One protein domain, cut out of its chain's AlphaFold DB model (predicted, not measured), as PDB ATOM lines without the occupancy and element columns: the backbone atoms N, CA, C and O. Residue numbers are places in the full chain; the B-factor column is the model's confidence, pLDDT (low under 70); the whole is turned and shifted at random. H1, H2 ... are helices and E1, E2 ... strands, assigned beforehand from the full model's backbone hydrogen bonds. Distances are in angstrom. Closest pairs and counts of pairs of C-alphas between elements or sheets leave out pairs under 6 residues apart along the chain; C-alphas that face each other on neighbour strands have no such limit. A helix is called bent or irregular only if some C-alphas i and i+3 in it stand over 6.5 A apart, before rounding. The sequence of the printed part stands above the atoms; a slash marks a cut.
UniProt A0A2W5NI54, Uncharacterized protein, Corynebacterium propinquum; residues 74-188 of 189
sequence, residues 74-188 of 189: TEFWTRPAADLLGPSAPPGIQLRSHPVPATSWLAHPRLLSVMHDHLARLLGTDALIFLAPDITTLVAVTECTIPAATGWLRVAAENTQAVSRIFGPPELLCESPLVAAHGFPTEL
ATOM      1  N   THR A  74     -50.016 -50.286 -13.536       91.56
ATOM      2  CA  THR A  74     -49.195 -50.032 -12.341       91.56
ATOM      3  C   THR A  74     -49.594 -50.954 -11.189       91.56
ATOM      4  O   THR A  74     -50.756 -50.971 -10.784       91.56
ATOM      5  N   GLU A  75     -48.629 -51.694 -10.651       92.88
ATOM      6  CA  GLU A  75     -48.826 -52.598  -9.521       92.88
ATOM      7  C   GLU A  75     -48.634 -51.884  -8.180       92.88
ATOM      8  O   GLU A  75     -47.646 -51.185  -7.935       92.88
ATOM      9  N   PHE A  76     -49.584 -52.133  -7.283       93.81
ATOM     10  CA  PHE A  76     -49.541 -51.733  -5.888       93.81
ATOM     11  C   PHE A  76     -49.917 -52.921  -5.017       93.81
ATOM     12  O   PHE A  76     -50.889 -53.624  -5.295       93.81
ATOM     13  N   TRP A  77     -49.176 -53.130  -3.934       93.69
ATOM     14  CA  TRP A  77     -49.543 -54.122  -2.934       93.69
ATOM     15  C   TRP A  77     -50.256 -53.425  -1.791       93.69
ATOM     16  O   TRP A  77     -49.706 -52.530  -1.149       93.69
ATOM     17  N   THR A  78     -51.490 -53.844  -1.542       95.25
ATOM     18  CA  THR A  78     -52.372 -53.208  -0.567       95.25
ATOM     19  C   THR A  78     -52.804 -54.203   0.497       95.25
ATOM     20  O   THR A  78     -53.102 -55.356   0.188       95.25
ATOM     21  N   ARG A  79     -52.910 -53.741   1.739       95.88
ATOM     22  CA  ARG A  79     -53.590 -54.465   2.822       95.88
ATOM     23  C   ARG A  79     -54.360 -53.490   3.718       95.88
ATOM     24  O   ARG A  79     -54.069 -52.292   3.657       95.88
ATOM     25  N   PRO A  80     -55.314 -53.952   4.541       97.00
ATOM     26  CA  PRO A  80     -56.020 -53.083   5.479       97.00
ATOM     27  C   PRO A  80     -55.057 -52.305   6.388       97.00
ATOM     28  O   PRO A  80     -54.098 -52.866   6.916       97.00
ATOM     29  N   ALA A  81     -55.318 -51.013   6.608       96.50
ATOM     30  CA  ALA A  81     -54.498 -50.193   7.506       96.50
ATOM     31  C   ALA A  81     -54.523 -50.707   8.954       96.50
ATOM     32  O   ALA A  81     -53.524 -50.583   9.663       96.50
ATOM     33  N   ALA A  82     -55.625 -51.336   9.375       96.25
ATOM     34  CA  ALA A  82     -55.780 -51.935  10.699       96.25
ATOM     35  C   ALA A  82     -54.726 -53.015  11.012       96.25
ATOM     36  O   ALA A  82     -54.406 -53.219  12.181       96.25
ATOM     37  N   ASP A  83     -54.124 -53.650  10.001       95.06
ATOM     38  CA  ASP A  83     -53.050 -54.631  10.205       95.06
ATOM     39  C   ASP A  83     -51.775 -53.987  10.771       95.06
ATOM     40  O   ASP A  83     -51.000 -54.643  11.465       95.06
ATOM     41  N   LEU A  84     -51.537 -52.708  10.456       94.31
ATOM     42  CA  LEU A  84     -50.415 -51.933  10.987       94.31
ATOM     43  C   LEU A  84     -50.835 -51.019  12.138       94.31
ATOM     44  O   LEU A  84     -50.062 -50.823  13.065       94.31
ATOM     45  N   LEU A  85     -52.025 -50.426  12.071       94.94
ATOM     46  CA  LEU A  85     -52.490 -49.420  13.026       94.94
ATOM     47  C   LEU A  85     -53.258 -50.026  14.214       94.94
ATOM     48  O   LEU A  85     -53.362 -49.397  15.260       94.94
ATOM     49  N   GLY A  86     -53.779 -51.245  14.081       94.12
ATOM     50  CA  GLY A  86     -54.642 -51.898  15.063       94.12
ATOM     51  C   GLY A  86     -56.140 -51.795  14.733       94.12
ATOM     52  O   GLY A  86     -56.547 -51.064  13.832       94.12
ATOM     53  N   PRO A  87     -56.998 -52.524  15.472       92.88
ATOM     54  CA  PRO A  87     -58.412 -52.711  15.125       92.88
ATOM     55  C   PRO A  87     -59.273 -51.449  15.263       92.88
ATOM     56  O   PRO A  87     -60.319 -51.357  14.631       92.88
ATOM     57  N   SER A  88     -58.847 -50.477  16.073       93.56
ATOM     58  CA  SER A  88     -59.556 -49.200  16.251       93.56
ATOM     59  C   SER A  88     -59.173 -48.150  15.204       93.56
ATOM     60  O   SER A  88     -59.564 -46.990  15.336       93.56
ATOM     61  N   ALA A  89     -58.361 -48.524  14.212       94.06
ATOM     62  CA  ALA A  89     -57.911 -47.619  13.170       94.06
ATOM     63  C   ALA A  89     -59.066 -47.181  12.256       94.06
ATOM     64  O   ALA A  89     -59.993 -47.958  12.017       94.06
ATOM     65  N   PRO A  90     -59.006 -45.954  11.711       95.19
ATOM     66  CA  PRO A  90     -59.937 -45.519  10.683       95.19
ATOM     67  C   PRO A  90     -59.844 -46.417   9.437       95.19
ATOM     68  O   PRO A  90     -58.795 -47.035   9.199       95.19
ATOM     69  N   PRO A  91     -60.897 -46.455   8.601       95.94
ATOM     70  CA  PRO A  91     -60.841 -47.129   7.313       95.94
ATOM     71  C   PRO A  91     -59.661 -46.614   6.484       95.94
ATOM     72  O   PRO A  91     -59.469 -45.407   6.309       95.94
ATOM     73  N   GLY A  92     -58.850 -47.537   5.979       96.94
ATOM     74  CA  GLY A  92     -57.630 -47.183   5.277       96.94
ATOM     75  C   GLY A  92     -56.899 -48.382   4.697       96.94
ATOM     76  O   GLY A  92     -57.208 -49.540   4.989       96.94
ATOM     77  N   ILE A  93     -55.888 -48.080   3.892       97.62
ATOM     78  CA  ILE A  93     -55.043 -49.042   3.195       97.62
ATOM     79  C   ILE A  93     -53.583 -48.733   3.499       97.62
ATOM     80  O   ILE A  93     -53.127 -47.602   3.348       97.62
ATOM     81  N   GLN A  94     -52.827 -49.761   3.874       96.75
ATOM     82  CA  GLN A  94     -51.378 -49.717   3.791       96.75
ATOM     83  C   GLN A  94     -50.941 -50.077   2.373       96.75
ATOM     84  O   GLN A  94     -51.294 -51.137   1.852       96.75
ATOM     85  N   LEU A  95     -50.126 -49.205   1.793       95.12
ATOM     86  CA  LEU A  95     -49.520 -49.348   0.486       95.12
ATOM     87  C   LEU A  95     -48.072 -49.824   0.617       95.12
ATOM     88  O   LEU A  95     -47.278 -49.289   1.396       95.12
ATOM     89  N   ARG A  96     -47.709 -50.789  -0.221       91.75
ATOM     90  CA  ARG A  96     -46.330 -51.123  -0.561       91.75
ATOM     91  C   ARG A  96     -46.152 -51.086  -2.071       91.75
ATOM     92  O   ARG A  96     -47.082 -51.329  -2.838       91.75
ATOM     93  N   SER A  97     -44.928 -50.795  -2.479       90.38
ATOM     94  CA  SER A  97     -44.493 -50.845  -3.867       90.38
ATOM     95  C   SER A  97     -43.139 -51.553  -3.919       90.38
ATOM     96  O   SER A  97     -42.394 -51.550  -2.934       90.38
ATOM     97  N   HIS A  98     -42.865 -52.235  -5.025       85.56
ATOM     98  CA  HIS A  98     -41.606 -52.920  -5.288       85.56
ATOM     99  C   HIS A  98     -41.291 -52.782  -6.787       85.56
ATOM    100  O   HIS A  98     -42.223 -52.845  -7.587       85.56
ATOM    101  N   PRO A  99     -40.028 -52.554  -7.192       87.25
ATOM    102  CA  PRO A  99     -38.825 -52.405  -6.363       87.25
ATOM    103  C   PRO A  99     -38.672 -51.035  -5.685       87.25
ATOM    104  O   PRO A  99     -37.746 -50.839  -4.905       87.25
ATOM    105  N   VAL A 100     -39.569 -50.082  -5.948       89.06
ATOM    106  CA  VAL A 100     -39.448 -48.707  -5.442       89.06
ATOM    107  C   VAL A 100     -40.024 -48.536  -4.028       89.06
ATOM    108  O   VAL A 100     -41.076 -49.100  -3.726       89.06
ATOM    109  N   PRO A 101     -39.417 -47.709  -3.155       90.94
ATOM    110  CA  PRO A 101     -39.994 -47.409  -1.846       90.94
ATOM    111  C   PRO A 101     -41.370 -46.739  -1.965       90.94
ATOM    112  O   PRO A 101     -41.551 -45.861  -2.811       90.94
ATOM    113  N   ALA A 102     -42.319 -47.091  -1.088       93.00
ATOM    114  CA  ALA A 102     -43.701 -46.600  -1.153       93.00
ATOM    115  C   ALA A 102     -43.802 -45.064  -1.122       93.00
ATOM    116  O   ALA A 102     -44.592 -44.472  -1.853       93.00
ATOM    117  N   THR A 103     -42.956 -44.392  -0.344       93.06
ATOM    118  CA  THR A 103     -42.968 -42.920  -0.244       93.06
ATOM    119  C   THR A 103     -42.411 -42.208  -1.478       93.06
ATOM    120  O   THR A 103     -42.592 -41.001  -1.625       93.06
ATOM    121  N   SER A 104     -41.792 -42.932  -2.417       93.88
ATOM    122  CA  SER A 104     -41.374 -42.371  -3.712       93.88
ATOM    123  C   SER A 104     -42.568 -41.870  -4.521       93.88
ATOM    124  O   SER A 104     -42.439 -40.907  -5.272       93.88
ATOM    125  N   TRP A 105     -43.748 -42.464  -4.320       95.38
ATOM    126  CA  TRP A 105     -44.983 -42.041  -4.975       95.38
ATOM    127  C   TRP A 105     -45.458 -40.653  -4.535       95.38
ATOM    128  O   TRP A 105     -46.112 -39.963  -5.306       95.38
ATOM    129  N   LEU A 106     -45.066 -40.196  -3.342       94.31
ATOM    130  CA  LEU A 106     -45.333 -38.834  -2.873       94.31
ATOM    131  C   LEU A 106     -44.354 -37.808  -3.458       94.31
ATOM    132  O   LEU A 106     -44.594 -36.607  -3.385       94.31
ATOM    133  N   ALA A 107     -43.232 -38.262  -4.017       93.12
ATOM    134  CA  ALA A 107     -42.110 -37.393  -4.337       93.12
ATOM    135  C   ALA A 107     -42.255 -36.646  -5.666       93.12
ATOM    136  O   ALA A 107     -41.410 -35.809  -5.960       93.12
ATOM    137  N   HIS A 108     -43.267 -36.943  -6.485       95.06
ATOM    138  CA  HIS A 108     -43.481 -36.291  -7.777       95.06
ATOM    139  C   HIS A 108     -44.981 -36.184  -8.103       95.06
ATOM    140  O   HIS A 108     -45.682 -37.187  -7.955       95.06
ATOM    141  N   PRO A 109     -45.486 -35.051  -8.636       94.44
ATOM    142  CA  PRO A 109     -46.922 -34.850  -8.851       94.44
ATOM    143  C   PRO A 109     -47.613 -35.922  -9.677       94.44
ATOM    144  O   PRO A 109     -48.651 -36.446  -9.294       94.44
ATOM    145  N   ARG A 110     -46.987 -36.319 -10.787       95.25
ATOM    146  CA  ARG A 110     -47.499 -37.401 -11.636       95.25
ATOM    147  C   ARG A 110     -47.608 -38.741 -10.900       95.25
ATOM    148  O   ARG A 110     -48.549 -39.482 -11.152       95.25
ATOM    149  N   LEU A 111     -46.655 -39.059 -10.022       96.06
ATOM    150  CA  LEU A 111     -46.696 -40.296  -9.240       96.06
ATOM    151  C   LEU A 111     -47.796 -40.218  -8.184       96.06
ATOM    152  O   LEU A 111     -48.582 -41.155  -8.049       96.06
ATOM    153  N   LEU A 112     -47.883 -39.074  -7.501       95.62
ATOM    154  CA  LEU A 112     -48.885 -38.828  -6.477       95.62
ATOM    155  C   LEU A 112     -50.289 -38.976  -7.055       95.62
ATOM    156  O   LEU A 112     -51.089 -39.678  -6.455       95.62
ATOM    157  N   SER A 113     -50.566 -38.398  -8.227       95.25
ATOM    158  CA  SER A 113     -51.860 -38.552  -8.902       95.25
ATOM    159  C   SER A 113     -52.181 -40.013  -9.224       95.25
ATOM    160  O   SER A 113     -53.255 -40.483  -8.879       95.25
ATOM    161  N   VAL A 114     -51.240 -40.769  -9.810       95.25
ATOM    162  CA  VAL A 114     -51.461 -42.192 -10.142       95.25
ATOM    163  C   VAL A 114     -51.802 -43.013  -8.895       95.25
ATOM    164  O   VAL A 114     -52.735 -43.818  -8.910       95.25
ATOM    165  N   MET A 115     -51.046 -42.813  -7.816       96.31
ATOM    166  CA  MET A 115     -51.254 -43.517  -6.554       96.31
ATOM    167  C   MET A 115     -52.541 -43.064  -5.849       96.31
ATOM    168  O   MET A 115     -53.297 -43.905  -5.364       96.31
ATOM    169  N   HIS A 116     -52.792 -41.755  -5.780       96.19
ATOM    170  CA  HIS A 116     -53.975 -41.176  -5.138       96.19
ATOM    171  C   HIS A 116     -55.251 -41.651  -5.831       96.19
ATOM    172  O   HIS A 116     -56.093 -42.228  -5.154       96.19
ATOM    173  N   ASP A 117     -55.332 -41.578  -7.164       95.19
ATOM    174  CA  ASP A 117     -56.485 -42.064  -7.933       95.19
ATOM    175  C   ASP A 117     -56.741 -43.565  -7.707       95.19
ATOM    176  O   ASP A 117     -57.883 -44.025  -7.665       95.19
ATOM    177  N   HIS A 118     -55.676 -44.365  -7.587       95.12
ATOM    178  CA  HIS A 118     -55.798 -45.793  -7.297       95.12
ATOM    179  C   HIS A 118     -56.393 -46.035  -5.905       95.12
ATOM    180  O   HIS A 118     -57.356 -46.790  -5.771       95.12
ATOM    181  N   LEU A 119     -55.854 -45.371  -4.883       96.44
ATOM    182  CA  LEU A 119     -56.314 -45.511  -3.504       96.44
ATOM    183  C   LEU A 119     -57.720 -44.943  -3.306       96.44
ATOM    184  O   LEU A 119     -58.526 -45.562  -2.615       96.44
ATOM    185  N   ALA A 120     -58.042 -43.830  -3.960       96.19
ATOM    186  CA  ALA A 120     -59.360 -43.218  -3.913       96.19
ATOM    187  C   ALA A 120     -60.432 -44.149  -4.491       96.19
ATOM    188  O   ALA A 120     -61.499 -44.304  -3.900       96.19
ATOM    189  N   ARG A 121     -60.127 -44.865  -5.584       95.69
ATOM    190  CA  ARG A 121     -61.020 -45.904  -6.128       95.69
ATOM    191  C   ARG A 121     -61.227 -47.076  -5.170       95.69
ATOM    192  O   ARG A 121     -62.340 -47.586  -5.094       95.69
ATOM    193  N   LEU A 122     -60.185 -47.513  -4.463       96.06
ATOM    194  CA  LEU A 122     -60.295 -48.616  -3.499       96.06
ATOM    195  C   LEU A 122     -61.069 -48.217  -2.236       96.06
ATOM    196  O   LEU A 122     -61.779 -49.045  -1.673       96.06
ATOM    197  N   LEU A 123     -60.926 -46.967  -1.797       96.31
ATOM    198  CA  LEU A 123     -61.547 -46.439  -0.579       96.31
ATOM    199  C   LEU A 123     -62.899 -45.753  -0.836       96.31
ATOM    200  O   LEU A 123     -63.617 -45.451   0.110       96.31
ATOM    201  N   GLY A 124     -63.257 -45.511  -2.099       96.69
ATOM    202  CA  GLY A 124     -64.505 -44.853  -2.492       96.69
ATOM    203  C   GLY A 124     -64.557 -43.351  -2.189       96.69
ATOM    204  O   GLY A 124     -65.646 -42.786  -2.142       96.69
ATOM    205  N   THR A 125     -63.413 -42.702  -1.958       95.50
ATOM    206  CA  THR A 125     -63.332 -41.276  -1.606       95.50
ATOM    207  C   THR A 125     -61.986 -40.665  -1.984       95.50
ATOM    208  O   THR A 125     -60.948 -41.311  -1.854       95.50
ATOM    209  N   ASP A 126     -61.991 -39.395  -2.392       93.62
ATOM    210  CA  ASP A 126     -60.776 -38.625  -2.697       93.62
ATOM    211  C   ASP A 126     -60.156 -37.966  -1.449       93.62
ATOM    212  O   ASP A 126     -59.019 -37.482  -1.486       93.62
ATOM    213  N   ALA A 127     -60.892 -37.950  -0.329       93.50
ATOM    214  CA  ALA A 127     -60.477 -37.349   0.937       93.50
ATOM    215  C   ALA A 127     -59.513 -38.272   1.706       93.50
ATOM    216  O   ALA A 127     -59.862 -38.859   2.731       93.50
ATOM    217  N   LEU A 128     -58.295 -38.409   1.174       95.69
ATOM    218  CA  LEU A 128     -57.244 -39.267   1.716       95.69
ATOM    219  C   LEU A 128     -56.257 -38.472   2.575       95.69
ATOM    220  O   LEU A 128     -55.745 -37.432   2.152       95.69
ATOM    221  N   ILE A 129     -55.929 -39.013   3.748       96.06
ATOM    222  CA  ILE A 129     -54.814 -38.560   4.583       96.06
ATOM    223  C   ILE A 129     -53.723 -39.626   4.540       96.06
ATOM    224  O   ILE A 129     -53.971 -40.802   4.803       96.06
ATOM    225  N   PHE A 130     -52.504 -39.216   4.221       95.62
ATOM    226  CA  PHE A 130     -51.345 -40.085   4.110       95.62
ATOM    227  C   PHE A 130     -50.484 -40.029   5.373       95.62
ATOM    228  O   PHE A 130     -50.108 -38.957   5.849       95.62
ATOM    229  N   LEU A 131     -50.128 -41.204   5.885       95.06
ATOM    230  CA  LEU A 131     -49.202 -41.411   6.991       95.06
ATOM    231  C   LEU A 131     -47.942 -42.075   6.428       95.06
ATOM    232  O   LEU A 131     -48.011 -43.179   5.882       95.06
ATOM    233  N   ALA A 132     -46.799 -41.407   6.556       92.62
ATOM    234  CA  ALA A 132     -45.515 -41.872   6.039       92.62
ATOM    235  C   ALA A 132     -44.495 -41.968   7.190       92.62
ATOM    236  O   ALA A 132     -43.707 -41.042   7.381       92.62
ATOM    237  N   PRO A 133     -44.536 -43.040   8.007       89.31
ATOM    238  CA  PRO A 133     -43.636 -43.177   9.152       89.31
ATOM    239  C   PRO A 133     -42.173 -43.402   8.735       89.31
ATOM    240  O   PRO A 133     -41.264 -42.920   9.404       89.31
ATOM    241  N   ASP A 134     -41.944 -44.105   7.621       87.25
ATOM    242  CA  ASP A 134     -40.625 -44.423   7.068       87.25
ATOM    243  C   ASP A 134     -40.657 -44.445   5.528       87.25
ATOM    244  O   ASP A 134     -41.704 -44.255   4.914       87.25
ATOM    245  N   ILE A 135     -39.509 -44.677   4.880       86.00
ATOM    246  CA  ILE A 135     -39.392 -44.625   3.412       86.00
ATOM    247  C   ILE A 135     -40.187 -45.730   2.681       86.00
ATOM    248  O   ILE A 135     -40.613 -45.539   1.536       86.00
ATOM    249  N   THR A 136     -40.399 -46.877   3.324       87.88
ATOM    250  CA  THR A 136     -41.005 -48.084   2.736       87.88
ATOM    251  C   THR A 136     -42.486 -48.252   3.057       87.88
ATOM    252  O   THR A 136     -43.176 -48.993   2.354       87.88
ATOM    253  N   THR A 137     -42.974 -47.560   4.084       89.94
ATOM    254  CA  THR A 137     -44.343 -47.667   4.578       89.94
ATOM    255  C   THR A 137     -45.125 -46.407   4.250       89.94
ATOM    256  O   THR A 137     -44.771 -45.311   4.676       89.94
ATOM    257  N   LEU A 138     -46.237 -46.577   3.540       95.25
ATOM    258  CA  LEU A 138     -47.215 -45.522   3.316       95.25
ATOM    259  C   LEU A 138     -48.603 -46.051   3.671       95.25
ATOM    260  O   LEU A 138     -48.978 -47.138   3.241       95.25
ATOM    261  N   VAL A 139     -49.365 -45.297   4.452       96.81
ATOM    262  CA  VAL A 139     -50.749 -45.639   4.800       96.81
ATOM    263  C   VAL A 139     -51.655 -44.505   4.361       96.81
ATOM    264  O   VAL A 139     -51.389 -43.357   4.693       96.81
ATOM    265  N   ALA A 140     -52.723 -44.814   3.636       97.44
ATOM    266  CA  ALA A 140     -53.798 -43.877   3.351       97.44
ATOM    267  C   ALA A 140     -54.988 -44.196   4.252       97.44
ATOM    268  O   ALA A 140     -55.477 -45.325   4.255       97.44
ATOM    269  N   VAL A 141     -55.448 -43.210   5.015       97.06
ATOM    270  CA  VAL A 141     -56.631 -43.307   5.873       97.06
ATOM    271  C   VAL A 141     -57.697 -42.320   5.418       97.06
ATOM    272  O   VAL A 141     -57.402 -41.292   4.808       97.06
ATOM    273  N   THR A 142     -58.943 -42.648   5.728       95.88
ATOM    274  CA  THR A 142     -60.139 -41.867   5.391       95.88
ATOM    275  C   THR A 142     -60.988 -41.677   6.636       95.88
ATOM    276  O   THR A 142     -60.725 -42.309   7.659       95.88
ATOM    277  N   GLU A 143     -61.971 -40.774   6.581       92.38
ATOM    278  CA  GLU A 143     -62.901 -40.530   7.699       92.38
ATOM    279  C   GLU A 143     -62.184 -40.223   9.031       92.38
ATOM    280  O   GLU A 143     -62.666 -40.518  10.123       92.38
ATOM    281  N   CYS A 144     -60.996 -39.624   8.942       91.56
ATOM    282  CA  CYS A 144     -60.125 -39.356  10.073       91.56
ATOM    283  C   CYS A 144     -59.930 -37.847  10.230       91.56
ATOM    284  O   CYS A 144     -59.728 -37.126   9.253       91.56
ATOM    285  N   THR A 145     -59.982 -37.355  11.466       89.94
ATOM    286  CA  THR A 145     -59.645 -35.960  11.766       89.94
ATOM    287  C   THR A 145     -58.129 -35.783  11.825       89.94
ATOM    288  O   THR A 145     -57.401 -36.720  12.150       89.94
ATOM    289  N   ILE A 146     -57.639 -34.567  11.567       85.31
ATOM    290  CA  ILE A 146     -56.198 -34.257  11.599       85.31
ATOM    291  C   ILE A 146     -55.550 -34.665  12.941       85.31
ATOM    292  O   ILE A 146     -54.551 -35.385  12.907       85.31
ATOM    293  N   PRO A 147     -56.118 -34.334  14.125       88.44
ATOM    294  CA  PRO A 147     -55.516 -34.738  15.398       88.44
ATOM    295  C   PRO A 147     -55.452 -36.259  15.581       88.44
ATOM    296  O   PRO A 147     -54.483 -36.779  16.137       88.44
ATOM    297  N   ALA A 148     -56.464 -36.986  15.099       92.44
ATOM    298  CA  ALA A 148     -56.464 -38.443  15.143       92.44
ATOM    299  C   ALA A 148     -55.404 -39.028  14.196       92.44
ATOM    300  O   ALA A 148     -54.674 -39.934  14.591       92.44
ATOM    301  N   ALA A 149     -55.263 -38.477  12.986       92.81
ATOM    302  CA  ALA A 149     -54.259 -38.898  12.012       92.81
ATOM    303  C   ALA A 149     -52.826 -38.737  12.545       92.81
ATOM    304  O   ALA A 149     -52.011 -39.640  12.367       92.81
ATOM    305  N   THR A 150     -52.526 -37.654  13.270       92.00
ATOM    306  CA  THR A 150     -51.225 -37.476  13.942       92.00
ATOM    307  C   THR A 150     -50.979 -38.562  14.993       92.00
ATOM    308  O   THR A 150     -49.880 -39.110  15.083       92.00
ATOM    309  N   GLY A 151     -52.013 -38.941  15.752       92.25
ATOM    310  CA  GLY A 151     -51.948 -40.076  16.674       92.25
ATOM    311  C   GLY A 151     -51.626 -41.392  15.961       92.25
ATOM    312  O   GLY A 151     -50.737 -42.126  16.396       92.25
ATOM    313  N   TRP A 152     -52.291 -41.661  14.834       94.56
ATOM    314  CA  TRP A 152     -52.066 -42.863  14.027       94.56
ATOM    315  C   TRP A 152     -50.706 -42.893  13.334       94.56
ATOM    316  O   TRP A 152     -50.126 -43.969  13.217       94.56
ATOM    317  N   LEU A 153     -50.157 -41.746  12.923       93.06
ATOM    318  CA  LEU A 153     -48.800 -41.654  12.378       93.06
ATOM    319  C   LEU A 153     -47.763 -42.161  13.387       93.06
ATOM    320  O   LEU A 153     -46.886 -42.947  13.033       93.06
ATOM    321  N   ARG A 154     -47.906 -41.767  14.658       90.06
ATOM    322  CA  ARG A 154     -47.033 -42.244  15.735       90.06
ATOM    323  C   ARG A 154     -47.185 -43.747  15.971       90.06
ATOM    324  O   ARG A 154     -46.178 -44.439  16.061       90.06
ATOM    325  N   VAL A 155     -48.418 -44.257  16.003       92.38
ATOM    326  CA  VAL A 155     -48.676 -45.707  16.120       92.38
ATOM    327  C   VAL A 155     -48.041 -46.470  14.952       92.38
ATOM    328  O   VAL A 155     -47.395 -47.496  15.158       92.38
ATOM    329  N   ALA A 156     -48.172 -45.954  13.726       91.94
ATOM    330  CA  ALA A 156     -47.550 -46.547  12.548       91.94
ATOM    331  C   ALA A 156     -46.025 -46.616  12.702       91.94
ATOM    332  O   ALA A 156     -45.441 -47.667  12.452       91.94
ATOM    333  N   ALA A 157     -45.395 -45.532  13.160       88.62
ATOM    334  CA  ALA A 157     -43.955 -45.479  13.384       88.62
ATOM    335  C   ALA A 157     -43.478 -46.455  14.465       88.62
ATOM    336  O   ALA A 157     -42.494 -47.163  14.264       88.62
ATOM    337  N   GLU A 158     -44.193 -46.557  15.586       88.19
ATOM    338  CA  GLU A 158     -43.886 -47.519  16.651       88.19
ATOM    339  C   GLU A 158     -43.939 -48.968  16.133       88.19
ATOM    340  O   GLU A 158     -43.064 -49.786  16.448       88.19
ATOM    341  N   ASN A 159     -44.927 -49.275  15.286       87.69
ATOM    342  CA  ASN A 159     -45.140 -50.615  14.743       87.69
ATOM    343  C   ASN A 159     -44.191 -50.971  13.589       87.69
ATOM    344  O   ASN A 159     -43.835 -52.142  13.451       87.69
ATOM    345  N   THR A 160     -43.725 -50.004  12.789       81.06
ATOM    346  CA  THR A 160     -42.691 -50.267  11.770       81.06
ATOM    347  C   THR A 160     -41.299 -50.398  12.389       81.06
ATOM    348  O   THR A 160     -40.507 -51.241  11.970       81.06
ATOM    349  N   GLN A 161     -41.007 -49.639  13.446       67.38
ATOM    350  CA  GLN A 161     -39.690 -49.612  14.089       67.38
ATOM    351  C   GLN A 161     -39.456 -50.717  15.114       67.38
ATOM    352  O   GLN A 161     -38.302 -50.986  15.455       67.38
ATOM    353  N   ALA A 162     -40.498 -51.421  15.568       56.06
ATOM    354  CA  ALA A 162     -40.329 -52.638  16.363       56.06
ATOM    355  C   ALA A 162     -39.410 -53.672  15.674       56.06
ATOM    356  O   ALA A 162     -38.772 -54.471  16.362       56.06
ATOM    357  N   VAL A 163     -39.285 -53.605  14.344       49.94
ATOM    358  CA  VAL A 163     -38.393 -54.441  13.529       49.94
ATOM    359  C   VAL A 163     -36.933 -53.937  13.523       49.94
ATOM    360  O   VAL A 163     -36.022 -54.744  13.369       49.94
ATOM    361  N   SER A 164     -36.681 -52.642  13.767       49.28
ATOM    362  CA  SER A 164     -35.369 -51.976  13.593       49.28
ATOM    363  C   SER A 164     -34.721 -51.447  14.885       49.28
ATOM    364  O   SER A 164     -33.799 -50.636  14.808       49.28
ATOM    365  N   ARG A 165     -35.136 -51.917  16.075       49.75
ATOM    366  CA  ARG A 165     -34.702 -51.459  17.429       49.75
ATOM    367  C   ARG A 165     -33.193 -51.521  17.757       49.75
ATOM    368  O   ARG A 165     -32.813 -51.381  18.915       49.75
ATOM    369  N   ILE A 166     -32.320 -51.741  16.781       52.00
ATOM    370  CA  ILE A 166     -30.871 -51.830  16.979       52.00
ATOM    371  C   ILE A 166     -30.218 -50.431  17.008       52.00
ATOM    372  O   ILE A 166     -29.182 -50.273  17.649       52.00
ATOM    373  N   PHE A 167     -30.823 -49.394  16.407       43.91
ATOM    374  CA  PHE A 167     -30.196 -48.066  16.296       43.91
ATOM    375  C   PHE A 167     -31.162 -46.902  16.578       43.91
ATOM    376  O   PHE A 167     -31.874 -46.455  15.687       43.91
ATOM    377  N   GLY A 168     -31.113 -46.361  17.800       47.16
ATOM    378  CA  GLY A 168     -31.551 -44.989  18.105       47.16
ATOM    379  C   GLY A 168     -33.066 -44.705  18.136       47.16
ATOM    380  O   GLY A 168     -33.881 -45.608  17.944       47.16
ATOM    381  N   PRO A 169     -33.451 -43.454  18.471       47.12
ATOM    382  CA  PRO A 169     -34.845 -43.021  18.507       47.12
ATOM    383  C   PRO A 169     -35.485 -42.965  17.103       47.12
ATOM    384  O   PRO A 169     -34.766 -42.900  16.107       47.12
ATOM    385  N   PRO A 170     -36.832 -42.954  17.027       53.28
ATOM    386  CA  PRO A 170     -37.591 -42.900  15.780       53.28
ATOM    387  C   PRO A 170     -37.210 -41.690  14.925       53.28
ATOM    388  O   PRO A 170     -37.604 -40.573  15.252       53.28
ATOM    389  N   GLU A 171     -36.510 -41.878  13.810       62.78
ATOM    390  CA  GLU A 171     -36.383 -40.799  12.831       62.78
ATOM    391  C   GLU A 171     -37.542 -40.902  11.842       62.78
ATOM    392  O   GLU A 171     -37.541 -41.713  10.915       62.78
ATOM    393  N   LEU A 172     -38.600 -40.144  12.136       72.06
ATOM    394  CA  LEU A 172     -39.789 -40.081  11.300       72.06
ATOM    395  C   LEU A 172     -39.442 -39.452   9.957       72.06
ATOM    396  O   LEU A 172     -38.779 -38.418   9.893       72.06
ATOM    397  N   LEU A 173     -39.958 -40.040   8.878       80.50
ATOM    398  CA  LEU A 173     -39.850 -39.409   7.568       80.50
ATOM    399  C   LEU A 173     -40.659 -38.103   7.504       80.50
ATOM    400  O   LEU A 173     -40.227 -37.141   6.873       80.50
ATOM    401  N   CYS A 174     -41.846 -38.098   8.109       82.75
ATOM    402  CA  CYS A 174     -42.735 -36.946   8.217       82.75
ATOM    403  C   CYS A 174     -43.233 -36.849   9.658       82.75
ATOM    404  O   CYS A 174     -43.698 -37.843  10.212       82.75
ATOM    405  N   GLU A 175     -43.174 -35.660  10.253       81.56
ATOM    406  CA  GLU A 175     -43.693 -35.427  11.610       81.56
ATOM    407  C   GLU A 175     -45.206 -35.159  11.622       81.56
ATOM    408  O   GLU A 175     -45.853 -35.272  12.662       81.56
ATOM    409  N   SER A 176     -45.777 -34.824  10.461       88.31
ATOM    410  CA  SER A 176     -47.196 -34.511  10.289       88.31
ATOM    411  C   SER A 176     -47.837 -35.385   9.206       88.31
ATOM    412  O   SER A 176     -47.170 -35.733   8.225       88.31
ATOM    413  N   PRO A 177     -49.132 -35.727   9.339       92.06
ATOM    414  CA  PRO A 177     -49.898 -36.337   8.261       92.06
ATOM    415  C   PRO A 177     -49.915 -35.450   7.013       92.06
ATOM    416  O   PRO A 177     -49.881 -34.219   7.098       92.06
ATOM    417  N   LEU A 178     -50.002 -36.083   5.848       92.69
ATOM    418  CA  LEU A 178     -49.947 -35.415   4.553       92.69
ATOM    419  C   LEU A 178     -51.290 -35.520   3.830       92.69
ATOM    420  O   LEU A 178     -51.993 -36.520   3.945       92.69
ATOM    421  N   VAL A 179     -51.611 -34.532   3.004       92.69
ATOM    422  CA  VAL A 179     -52.698 -34.596   2.015       92.69
ATOM    423  C   VAL A 179     -52.162 -34.287   0.630       92.69
ATOM    424  O   VAL A 179     -51.174 -33.569   0.483       92.69
ATOM    425  N   ALA A 180     -52.814 -34.811  -0.404       89.31
ATOM    426  CA  ALA A 180     -52.534 -34.380  -1.765       89.31
ATOM    427  C   ALA A 180     -53.207 -33.019  -2.009       89.31
ATOM    428  O   ALA A 180     -54.431 -32.930  -2.035       89.31
ATOM    429  N   ALA A 181     -52.419 -31.963  -2.210       86.31
ATOM    430  CA  ALA A 181     -52.925 -30.651  -2.610       86.31
ATOM    431  C   ALA A 181     -52.088 -30.100  -3.765       86.31
ATOM    432  O   ALA A 181     -50.861 -30.128  -3.728       86.31
ATOM    433  N   HIS A 182     -52.753 -29.630  -4.825       83.00
ATOM    434  CA  HIS A 182     -52.100 -29.104  -6.034       83.00
ATOM    435  C   HIS A 182     -51.059 -30.053  -6.662       83.00
ATOM    436  O   HIS A 182     -50.094 -29.608  -7.280       83.00
ATOM    437  N   GLY A 183     -51.246 -31.368  -6.503       79.69
ATOM    438  CA  GLY A 183     -50.305 -32.375  -6.992       79.69
ATOM    439  C   GLY A 183     -49.059 -32.555  -6.119       79.69
ATOM    440  O   GLY A 183     -48.133 -33.223  -6.552       79.69
ATOM    441  N   PHE A 184     -49.014 -32.019  -4.901       83.62
ATOM    442  CA  PHE A 184     -47.899 -32.220  -3.973       83.62
ATOM    443  C   PHE A 184     -48.378 -32.697  -2.597       83.62
ATOM    444  O   PHE A 184     -49.505 -32.385  -2.194       83.62
ATOM    445  N   PRO A 185     -47.541 -33.447  -1.854       86.56
ATOM    446  CA  PRO A 185     -47.816 -33.745  -0.459       86.56
ATOM    447  C   PRO A 185     -47.749 -32.451   0.360       86.56
ATOM    448  O   PRO A 185     -46.736 -31.757   0.377       86.56
ATOM    449  N   THR A 186     -48.840 -32.130   1.042       88.38
ATOM    450  CA  THR A 186     -48.955 -30.959   1.912       88.38
ATOM    451  C   THR A 186     -49.164 -31.419   3.342       88.38
ATOM    452  O   THR A 186     -50.066 -32.206   3.617       88.38
ATOM    453  N   GLU A 187     -48.326 -30.927   4.248       85.00
ATOM    454  CA  GLU A 187     -48.445 -31.201   5.680       85.00
ATOM    455  C   GLU A 187     -49.681 -30.517   6.258       85.00
ATOM    456  O   GLU A 187     -49.913 -29.325   6.036       85.00
ATOM    457  N   LEU A 188     -50.458 -31.283   7.017       77.19
ATOM    458  CA  LEU A 188     -51.586 -30.779   7.781       77.19
ATOM    459  C   LEU A 188     -51.072 -30.238   9.120       77.19
ATOM    460  O   LEU A 188     -50.701 -31.018   9.997       77.19
TER     461      LEU A 188
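AT A GLANCE: This is residues 74 to 188 of the 189 residues of an uncharacterized protein of Corynebacterium propinquum (UniProt A0A2W5NI54). One strongly twisted sheet of six strands forms the middle of this domain, with the long helix H3 on one face and the longest helix, H4, on the other. The short H1 sits by H4, the short H2 lies beside the strands, and residues 162 to 168, in the long link after H4, stick out from the body. The printed part has 115 residues with four named helices and six named strands, in the order E1 H1 E2 H2 H3 E3 E4 H4 E5 E6; the sheet runs E1 E2 E4 E3 E5 E6, antiparallel throughout, and the class is mixed, helices and strands. The whole is compact, with a radius of gyration of the C-alphas of 13.1 A and spans of 36 by 30 by 24 A.

HOW THE PARTS SIT: Start at the edge strand E1, residues 77 to 80, and look across to E2, residues 92 to 96, where N 94 and O 79 are 2.8 A apart, within hydrogen-bond range. Beyond E2 comes E4, residues 138 to 141, with N 93 and O 140 at 2.8 A. E4 forms a hairpin with E3, residues 129 to 131, where N 131 and O 139 are 2.8 A apart. Next is E5, residues 178 to 181, with N 130 and O 178 at 2.8 A, and its hairpin partner E6, residues 184 to 187, the other edge strand, with N 186 and O 179 at 2.8 A. From edge to edge the strands' lines turn by 148 degrees. H3, residues 109 to 123, is on the sheet at a height of 7.3 A, only just over E4, on which 3 of its 15 C-alphas fall; it runs slantwise to the strands, at 51 degrees to E4 on the local plane. On the opposite face find H4, residues 146 to 161, at a height of 9.5 A over E4 and E3, along the strands at 18 degrees to E3 on the local plane; the C-alphas of Leu 131 and Leu 153 are the closest of E3 and H4, 5.4 A apart. These are three layers, helices on both faces of one sheet. H2, residues 102 to 106, is on the same face as H4 at a height of 4.9 A, over none of the strands. H2 and H3 touch only at the corner, H3 with residues 111 to 115 alone; their closest C-alphas, of Trp 105 and Leu 111, are 4.9 A apart. H1, residues 82 to 85, only grazes the sheet and touches H4, the C-alphas of Leu 85 and Ala 156 being closest at 5.7 A. H3 and H4 are apart. E2, H2 H3, E3, with E4 between the two strands in the sheet, and E4, H4, E5, with E3 between the two strands, are split strand-helix-strand units, two strands of one sheet that are not neighbours with helices between them along the chain, and both crossovers are right-handed. Every O i to N i+4 pair is within hydrogen-bond range in H3 and H4; H2 has 0 of 1, with 2 of 2 O i to N i+3 pairs, and H1 is too short for an O i to N i+4 pair.

IN THESE COORDINATES: Find C-alpha 77 at (-49.543, -54.122, -2.934), where E1 begins its 10.7 A. H1 spans 4.8 A, E2 13.3 A and H2 8.1 A; H2 is neither bent nor irregular, but only just: C-alphas 102 and 105 are 6.1 A apart. H3 runs 20.4 A from C-alpha 109 at (-46.922, -34.850, -8.851), then E3 spans 6.7 A and E4 10.0 A. H4 covers 22.7 A, E5 9.1 A and E6 9.7 A, ending at C-alpha 187 at (-48.445, -31.201, 5.680).

THE WHOLE: The two C-alphas farthest apart, those of Gly 124 and Ile 166, are 39.5 A apart. The printed part has no cut. The link from H4 to E5, residues 162 to 177, is long, and its residues 162 to 168 stand free. Mean pLDDT of the printed part is 88.2; look for values under 70 at residues 161 to 171, of which 161 belongs to H4.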